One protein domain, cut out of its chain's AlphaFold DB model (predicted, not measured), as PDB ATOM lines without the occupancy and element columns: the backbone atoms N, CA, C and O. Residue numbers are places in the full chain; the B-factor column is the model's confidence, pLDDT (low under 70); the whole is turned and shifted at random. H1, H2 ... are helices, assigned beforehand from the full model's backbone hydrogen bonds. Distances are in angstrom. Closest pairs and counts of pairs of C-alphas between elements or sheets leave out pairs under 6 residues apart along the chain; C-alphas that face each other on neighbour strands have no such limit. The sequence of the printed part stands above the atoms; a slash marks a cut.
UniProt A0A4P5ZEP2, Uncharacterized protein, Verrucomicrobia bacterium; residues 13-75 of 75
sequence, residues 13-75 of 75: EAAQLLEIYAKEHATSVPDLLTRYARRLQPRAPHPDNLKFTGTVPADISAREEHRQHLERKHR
ATOM      1  N   GLU A  13      -4.389 -50.635  28.539       96.88
ATOM      2  CA  GLU A  13      -5.373 -51.276  29.410       96.88
ATOM      3  C   GLU A  13      -6.700 -50.506  29.422       96.88
ATOM      4  O   GLU A  13      -7.782 -51.095  29.424       96.88
ATOM      5  N   ALA A  14      -6.632 -49.171  29.386       94.88
ATOM      6  CA  ALA A  14      -7.813 -48.317  29.358       94.88
ATOM      7  C   ALA A  14      -8.538 -48.389  28.006       94.88
ATOM      8  O   ALA A  14      -9.769 -48.415  27.971       94.88
ATOM      9  N   ALA A  15      -7.793 -48.445  26.898       94.75
ATOM     10  CA  ALA A  15      -8.371 -48.604  25.565       94.75
ATOM     11  C   ALA A  15      -9.078 -49.962  25.423       94.75
ATOM     12  O   ALA A  15     -10.229 -50.012  24.990       94.75
ATOM     13  N   GLN A  16      -8.434 -51.046  25.870       96.50
ATOM     14  CA  GLN A  16      -9.020 -52.388  25.861       96.50
ATOM     15  C   GLN A  16     -10.296 -52.461  26.708       96.50
ATOM     16  O   GLN A  16     -11.303 -53.016  26.265       96.50
ATOM     17  N   LEU A  17     -10.287 -51.854  27.898       96.75
ATOM     18  CA  LEU A  17     -11.464 -51.802  28.765       96.75
ATOM     19  C   LEU A  17     -12.642 -51.098  28.083       96.75
ATOM     20  O   LEU A  17     -13.767 -51.593  28.143       96.75
ATOM     21  N   LEU A  18     -12.398 -49.959  27.429       95.31
ATOM     22  CA  LEU A  18     -13.446 -49.210  26.734       95.31
ATOM     23  C   LEU A  18     -14.050 -50.005  25.572       95.31
ATOM     24  O   LEU A  18     -15.266 -49.974  25.396       95.31
ATOM     25  N   GLU A  19     -13.228 -50.731  24.815       95.19
ATOM     26  CA  GLU A  19     -13.687 -51.590  23.716       95.19
ATOM     27  C   GLU A  19     -14.550 -52.756  24.218       95.19
ATOM     28  O   GLU A  19     -15.640 -53.002  23.694       95.19
ATOM     29  N   ILE A  20     -14.107 -53.448  25.276       97.12
ATOM     30  CA  ILE A  20     -14.871 -54.544  25.891       97.12
ATOM     31  C   ILE A  20     -16.215 -54.021  26.402       97.12
ATOM     32  O   ILE A  20     -17.261 -54.569  26.054       97.12
ATOM     33  N   TYR A  21     -16.199 -52.919  27.154       96.19
ATOM     34  CA  TYR A  21     -17.410 -52.304  27.688       96.19
ATOM     35  C   TYR A  21     -18.367 -51.875  26.566       96.19
ATOM     36  O   TYR A  21     -19.573 -52.112  26.640       96.19
ATOM     37  N   ALA A  22     -17.848 -51.268  25.496       96.00
ATOM     38  CA  ALA A  22     -18.659 -50.875  24.349       96.00
ATOM     39  C   ALA A  22     -19.366 -52.082  23.720       96.00
ATOM     40  O   ALA A  22     -20.570 -52.027  23.458       96.00
ATOM     41  N   LYS A  23     -18.639 -53.191  23.551       95.50
ATOM     42  CA  LYS A  23     -19.171 -54.434  22.992       95.50
ATOM     43  C   LYS A  23     -20.244 -55.063  23.882       95.50
ATOM     44  O   LYS A  23     -21.307 -55.417  23.374       95.50
ATOM     45  N   GLU A  24     -19.997 -55.177  25.185       97.06
ATOM     46  CA  GLU A  24     -20.953 -55.746  26.149       97.06
ATOM     47  C   GLU A  24     -22.261 -54.951  26.210       97.06
ATOM     48  O   GLU A  24     -23.344 -55.523  26.321       97.06
ATOM     49  N   HIS A  25     -22.170 -53.628  26.076       94.88
ATOM     50  CA  HIS A  25     -23.315 -52.726  26.132       94.88
ATOM     51  C   HIS A  25     -23.913 -52.383  24.755       94.88
ATOM     52  O   HIS A  25     -24.729 -51.463  24.670       94.88
ATOM     53  N   ALA A  26     -23.528 -53.103  23.690       94.25
ATOM     54  CA  ALA A  26     -23.984 -52.878  22.312       94.25
ATOM     55  C   ALA A  26     -23.912 -51.394  21.883       94.25
ATOM     56  O   ALA A  26     -24.813 -50.854  21.239       94.25
ATOM     57  N   THR A  27     -22.837 -50.719  22.284       94.94
ATOM     58  CA  THR A  27     -22.564 -49.304  22.015       94.94
ATOM     59  C   THR A  27     -21.188 -49.150  21.355       94.94
ATOM     60  O   THR A  27     -20.554 -50.131  20.978       94.94
ATOM     61  N   SER A  28     -20.727 -47.916  21.166       95.31
ATOM     62  CA  SER A  28     -19.409 -47.612  20.612       95.31
ATOM     63  C   SER A  28     -18.597 -46.760  21.584       95.31
ATOM     64  O   SER A  28     -19.157 -45.990  22.370       95.31
ATOM     65  N   VAL A  29     -17.266 -46.858  21.516       94.25
ATOM     66  CA  VAL A  29     -16.367 -46.015  22.322       94.25
ATOM     67  C   VAL A  29     -16.661 -44.513  22.129       94.25
ATOM     68  O   VAL A  29     -16.776 -43.801  23.130       94.25
ATOM     69  N   PRO A  30     -16.897 -43.999  20.902       93.69
ATOM     70  CA  PRO A  30     -17.320 -42.611  20.719       93.69
ATOM     71  C   PRO A  30     -18.648 -42.256  21.406       93.69
ATOM     72  O   PRO A  30     -18.769 -41.155  21.953       93.69
ATOM     73  N   ASP A  31     -19.645 -43.151  21.412       93.62
ATOM     74  CA  ASP A  31     -20.928 -42.895  22.087       93.62
ATOM     75  C   ASP A  31     -20.759 -42.888  23.614       93.62
ATOM     76  O   ASP A  31     -21.298 -42.014  24.297       93.62
ATOM     77  N   LEU A  32     -19.923 -43.780  24.157       94.50
ATOM     78  CA  LEU A  32     -19.538 -43.770  25.572       94.50
ATOM     79  C   LEU A  32     -18.901 -42.449  25.983       94.50
ATOM     80  O   LEU A  32     -19.362 -41.808  26.934       94.50
ATOM     81  N   LEU A  33     -17.881 -42.010  25.244       92.81
ATOM     82  CA  LEU A  33     -17.194 -40.748  25.509       92.81
ATOM     83  C   LEU A  33     -18.146 -39.557  25.370       92.81
ATOM     84  O   LEU A  33     -18.136 -38.658  26.210       92.81
ATOM     85  N   THR A  34     -19.038 -39.578  24.377       92.25
ATOM     86  CA  THR A  34     -20.059 -38.536  24.189       92.25
ATOM     87  C   THR A  34     -21.026 -38.475  25.372       92.25
ATOM     88  O   THR A  34     -21.331 -37.390  25.877       92.25
ATOM     89  N   ARG A  35     -21.506 -39.623  25.862       90.50
ATOM     90  CA  ARG A  35     -22.388 -39.698  27.040       90.50
ATOM     91  C   ARG A  35     -21.679 -39.241  28.304       90.50
ATOM     92  O   ARG A  35     -22.283 -38.530  29.107       90.50
ATOM     93  N   TYR A  36     -20.418 -39.623  28.478       90.94
ATOM     94  CA  TYR A  36     -19.618 -39.195  29.616       90.94
ATOM     95  C   TYR A  36     -19.385 -37.680  29.590       90.94
ATOM     96  O   TYR A  36     -19.671 -37.004  30.575       90.94
ATOM     97  N   ALA A  37     -19.015 -37.116  28.438       90.06
ATOM     98  CA  ALA A  37     -18.868 -35.673  28.262       90.06
ATOM     99  C   ALA A  37     -20.164 -34.908  28.590       90.06
ATOM    100  O   ALA A  37     -20.123 -33.878  29.258       90.06
ATOM    101  N   ARG A  38     -21.336 -35.440  28.207       88.19
ATOM    102  CA  ARG A  38     -22.640 -34.868  28.604       88.19
ATOM    103  C   ARG A  38     -22.881 -34.912  30.113       88.19
ATOM    104  O   ARG A  38     -23.557 -34.034  30.634       88.19
ATOM    105  N   ARG A  39     -22.361 -35.918  30.823       86.38
ATOM    106  CA  ARG A  39     -22.459 -36.005  32.293       86.38
ATOM    107  C   ARG A  39     -21.515 -35.039  33.004       86.38
ATOM    108  O   ARG A  39     -21.839 -34.630  34.112       86.38
ATOM    109  N   LEU A  40     -20.390 -34.685  32.382       86.69
ATOM    110  CA  LEU A  40     -19.459 -33.681  32.906       86.69
ATOM    111  C   LEU A  40     -19.995 -32.252  32.784       86.69
ATOM    112  O   LEU A  40     -19.493 -31.362  33.468       86.69
ATOM    113  N   GLN A  41     -20.995 -32.012  31.929       83.56
ATOM    114  CA  GLN A  41     -21.631 -30.701  31.871       83.56
ATOM    115  C   GLN A  41     -22.232 -30.371  33.243       83.56
ATOM    116  O   GLN A  41     -22.959 -31.206  33.794       83.56
ATOM    117  N   PRO A  42     -21.952 -29.178  33.801       77.38
ATOM    118  CA  PRO A  42     -22.517 -28.769  35.073       77.38
ATOM    119  C   PRO A  42     -24.036 -28.823  34.967       77.38
ATOM    120  O   PRO A  42     -24.663 -28.089  34.204       77.38
ATOM    121  N   ARG A  43     -24.632 -29.753  35.713       70.94
ATOM    122  CA  ARG A  43     -26.079 -29.830  35.837       70.94
ATOM    123  C   ARG A  43     -26.501 -28.750  36.809       70.94
ATOM    124  O   ARG A  43     -26.020 -28.723  37.942       70.94
ATOM    125  N   ALA A  44     -27.409 -27.887  36.365       69.44
ATOM    126  CA  ALA A  44     -28.131 -27.040  37.293       69.44
ATOM    127  C   ALA A  44     -28.737 -27.942  38.386       69.44
ATOM    128  O   ALA A  44     -29.243 -29.028  38.060       69.44
ATOM    129  N   PRO A  45     -28.662 -27.545  39.667       70.12
ATOM    130  CA  PRO A  45     -29.363 -28.250  40.727       70.12
ATOM    131  C   PRO A  45     -30.833 -28.432  40.340       70.12
ATOM    132  O   PRO A  45     -31.412 -27.577  39.668       70.12
ATOM    133  N   HIS A  46     -31.444 -29.540  40.765       73.25
ATOM    134  CA  HIS A  46     -32.882 -29.736  40.583       73.25
ATOM    135  C   HIS A  46     -33.649 -28.504  41.110       73.25
ATOM    136  O   HIS A  46     -33.242 -27.965  42.139       73.25
ATOM    137  N   PRO A  47     -34.749 -28.050  40.481       69.94
ATOM    138  CA  PRO A  47     -35.470 -26.849  40.918       69.94
ATOM    139  C   PRO A  47     -35.909 -26.879  42.386       69.94
ATOM    140  O   PRO A  47     -35.903 -25.856  43.062       69.94
ATOM    141  N   ASP A  48     -36.228 -28.057  42.917       74.75
ATOM    142  CA  ASP A  48     -36.517 -28.202  44.349       74.75
ATOM    143  C   ASP A  48     -35.280 -28.035  45.229       74.75
ATOM    144  O   ASP A  48     -35.383 -27.498  46.325       74.75
ATOM    145  N   ASN A  49     -34.098 -28.401  44.727       68.19
ATOM    146  CA  ASN A  49     -32.834 -28.096  45.388       68.19
ATOM    147  C   ASN A  49     -32.516 -26.604  45.290       68.19
ATOM    148  O   ASN A  49     -31.893 -26.085  46.208       68.19
ATOM    149  N   LEU A  50     -32.984 -25.903  44.247       66.00
ATOM    150  CA  LEU A  50     -32.810 -24.452  44.136       66.00
ATOM    151  C   LEU A  50     -33.459 -23.686  45.293       66.00
ATOM    152  O   LEU A  50     -32.949 -22.648  45.697       66.00
ATOM    153  N   LYS A  51     -34.530 -24.236  45.882       68.25
ATOM    154  CA  LYS A  51     -35.173 -23.690  47.091       68.25
ATOM    155  C   LYS A  51     -34.268 -23.762  48.328       68.25
ATOM    156  O   LYS A  51     -34.465 -22.997  49.264       68.25
ATOM    157  N   PHE A  52     -33.293 -24.674  48.328       65.00
ATOM    158  CA  PHE A  52     -32.317 -24.860  49.404       65.00
ATOM    159  C   PHE A  52     -30.924 -24.305  49.049       65.00
ATOM    160  O   PHE A  52     -30.144 -23.979  49.947       65.00
ATOM    161  N   THR A  53     -30.574 -24.168  47.765       59.06
ATOM    162  CA  THR A  53     -29.308 -23.545  47.354       59.06
ATOM    163  C   THR A  53     -29.420 -22.031  47.482       59.06
ATOM    164  O   THR A  53     -30.226 -21.404  46.803       59.06
ATOM    165  N   GLY A  54     -28.614 -21.458  48.372       58.16
ATOM    166  CA  GLY A  54     -28.760 -20.084  48.860       58.16
ATOM    167  C   GLY A  54     -28.980 -20.009  50.374       58.16
ATOM    168  O   GLY A  54     -28.859 -18.934  50.946       58.16
ATOM    169  N   THR A  55     -29.229 -21.144  51.042       58.38
ATOM    170  CA  THR A  55     -29.324 -21.198  52.518       58.38
ATOM    171  C   THR A  55     -27.976 -20.928  53.195       58.38
ATOM    172  O   THR A  55     -27.938 -20.484  54.338       58.38
ATOM    173  N   VAL A  56     -26.866 -21.179  52.492       59.81
ATOM    174  CA  VAL A  56     -25.514 -20.871  52.969       59.81
ATOM    175  C   VAL A  56     -24.921 -19.793  52.057       59.81
ATOM    176  O   VAL A  56     -24.686 -20.076  50.877       59.81
ATOM    177  N   PRO A  57     -24.734 -18.565  52.567       68.56
ATOM    178  CA  PRO A  57     -24.016 -17.496  51.883       68.56
ATOM    179  C   PRO A  57     -22.645 -17.955  51.356       68.56
ATOM    180  O   PRO A  57     -21.975 -18.777  51.980       68.56
ATOM    181  N   ALA A  58     -22.235 -17.453  50.189       70.06
ATOM    182  CA  ALA A  58     -21.009 -17.895  49.506       70.06
ATOM    183  C   ALA A  58     -19.713 -17.528  50.256       70.06
ATOM    184  O   ALA A  58     -18.661 -18.114  50.012       70.06
ATOM    185  N   ASP A  59     -19.801 -16.558  51.158       78.88
ATOM    186  CA  ASP A  59     -18.771 -16.113  52.091       78.88
ATOM    187  C   ASP A  59     -18.632 -17.025  53.320       78.88
ATOM    188  O   ASP A  59     -17.635 -16.937  54.035       78.88
ATOM    189  N   ILE A  60     -19.585 -17.936  53.551       72.25
ATOM    190  CA  ILE A  60     -19.562 -18.840  54.699       72.25
ATOM    191  C   ILE A  60     -18.938 -20.182  54.318       72.25
ATOM    192  O   ILE A  60     -19.477 -20.980  53.546       72.25
ATOM    193  N   SER A  61     -17.812 -20.486  54.960       78.25
ATOM    194  CA  SER A  61     -17.233 -21.825  54.947       78.25
ATOM    195  C   SER A  61     -18.093 -22.773  55.787       78.25
ATOM    196  O   SER A  61     -17.963 -22.853  57.010       78.25
ATOM    197  N   ALA A  62     -18.950 -23.558  55.127       78.00
ATOM    198  CA  ALA A  62     -19.820 -24.541  55.786       78.00
ATOM    199  C   ALA A  62     -19.052 -25.520  56.701       78.00
ATOM    200  O   ALA A  62     -19.580 -26.007  57.700       78.00
ATOM    201  N   ARG A  63     -17.783 -25.800  56.374       80.31
ATOM    202  CA  ARG A  63     -16.912 -26.684  57.159       80.31
ATOM    203  C   ARG A  63     -16.442 -26.044  58.466       80.31
ATOM    204  O   ARG A  63     -16.247 -26.762  59.446       80.31
ATOM    205  N   GLU A  64     -16.210 -24.737  58.472       83.94
ATOM    206  CA  GLU A  64     -15.776 -24.006  59.666       83.94
ATOM    207  C   GLU A  64     -16.940 -23.801  60.630       83.94
ATOM    208  O   GLU A  64     -16.812 -24.159  61.800       83.94
ATOM    209  N   GLU A  65     -18.099 -23.376  60.122       85.25
ATOM    210  CA  GLU A  65     -19.334 -23.251  60.910       85.25
ATOM    211  C   GLU A  65     -19.737 -24.572  61.574       85.25
ATOM    212  O   GLU A  65     -20.062 -24.621  62.761       85.25
ATOM    213  N   HIS A  66     -19.647 -25.687  60.841       82.25
ATOM    214  CA  HIS A  66     -19.962 -26.998  61.405       82.25
ATOM    215  C   HIS A  66     -19.026 -27.380  62.562       82.25
ATOM    216  O   HIS A  66     -19.475 -27.923  63.571       82.25
ATOM    217  N   ARG A  67     -17.729 -27.067  62.443       85.81
ATOM    218  CA  ARG A  67     -16.738 -27.346  63.492       85.81
ATOM    219  C   ARG A  67     -17.017 -26.522  64.748       85.81
ATOM    220  O   ARG A  67     -17.097 -27.091  65.832       85.81
ATOM    221  N   GLN A  68     -17.235 -25.219  64.585       87.12
ATOM    222  CA  GLN A  68     -17.562 -24.323  65.696       87.12
ATOM    223  C   GLN A  68     -18.874 -24.726  66.380       87.12
ATOM    224  O   GLN A  68     -18.972 -24.709  67.606       87.12
ATOM    225  N   HIS A  69     -19.879 -25.152  65.610       85.81
ATOM    226  CA  HIS A  69     -21.129 -25.663  66.165       85.81
ATOM    227  C   HIS A  69     -20.910 -26.891  67.057       85.81
ATOM    228  O   HIS A  69     -21.468 -26.948  68.154       85.81
ATOM    229  N   LEU A  70     -20.101 -27.860  66.613       89.19
ATOM    230  CA  LEU A  70     -19.777 -29.046  67.410       89.19
ATOM    231  C   LEU A  70     -19.050 -28.667  68.705       89.19
ATOM    232  O   LEU A  70     -19.443 -29.127  69.774       89.19
ATOM    233  N   GLU A  71     -18.058 -27.780  68.635       89.44
ATOM    234  CA  GLU A  71     -17.346 -27.281  69.819       89.44
ATOM    235  C   GLU A  71     -18.289 -26.595  70.816       89.44
ATOM    236  O   GLU A  71     -18.182 -26.807  72.023       89.44
ATOM    237  N   ARG A  72     -19.256 -25.814  70.318       87.81
ATOM    238  CA  ARG A  72     -20.243 -25.102  71.141       87.81
ATOM    239  C   ARG A  72     -21.324 -26.016  71.722       87.81
ATOM    240  O   ARG A  72     -21.894 -25.680  72.749       87.81
ATOM    241  N   LYS A  73     -21.638 -27.131  71.056       82.81
ATOM    242  CA  LYS A  73     -22.631 -28.124  71.503       82.81
ATOM    243  C   LYS A  73     -22.070 -29.084  72.558       82.81
ATOM    244  O   LYS A  73     -22.832 -29.608  73.363       82.81
ATOM    245  N   HIS A  74     -20.770 -29.369  72.496       77.81
ATOM    246  CA  HIS A  74     -20.077 -30.305  73.390       77.81
ATOM    247  C   HIS A  74     -19.369 -29.625  74.575       77.81
ATOM    248  O   HIS A  74     -18.733 -30.313  75.374       77.81
ATOM    249  N   ARG A  75     -19.487 -28.299  74.690       59.12
ATOM    250  CA  ARG A  75     -19.228 -27.526  75.909       59.12
ATOM    251  C   ARG A  75     -20.532 -27.273  76.648       59.12
ATOM    252  O   ARG A  75     -20.469 -27.256  77.894       59.12
TER     253      ARG A  75
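This is residues 13 to 75 of the 75 residues of an uncharacterized protein of Verrucomicrobia bacterium (UniProt A0A4P5ZEP2). Helices H1 and H2 meet as an L at one end of a stretched, open arch; from H2 the backbone runs through tiny H3 to a lone helix, H4, at the other end, with no packed core. The 63 printed residues hold four named helices, H1 to H4 in chain order, and no named strand: all helix. The whole is extended, with a radius of gyration of the C-alphas of 21.3 A and spans of 59 by 29 by 18 A.

H2, residues 29 to 40, touches H1, residues 13 to 24, with residues 29 to 32 alone; the closest C-alphas, of Ala 22 and Val 29, are 5.7 A apart. Their lines are about perpendicular, at 80 degrees. H3, residues 47 to 50, and H4, residues 62 to 73, touch no helix. Every O i to N i+4 pair is within hydrogen-bond range in H1, H2 and H4; H3 is too short for one.

From first to last C-alpha, H1 and H2 each measure 16.5 A, H3 4.8 A and H4 16.4 A. C-alpha 13 is at (-5.373, -51.276, 29.410), C-alpha 73 at (-22.631, -28.124, 71.503).

The farthest C-alphas, of Ala 26 and Arg 75, are 59.5 A apart. The printed part has no cut; the link from H3 to H4 is long. pLDDT is under 70 at residues 44, 47, 49 to 57 and 75.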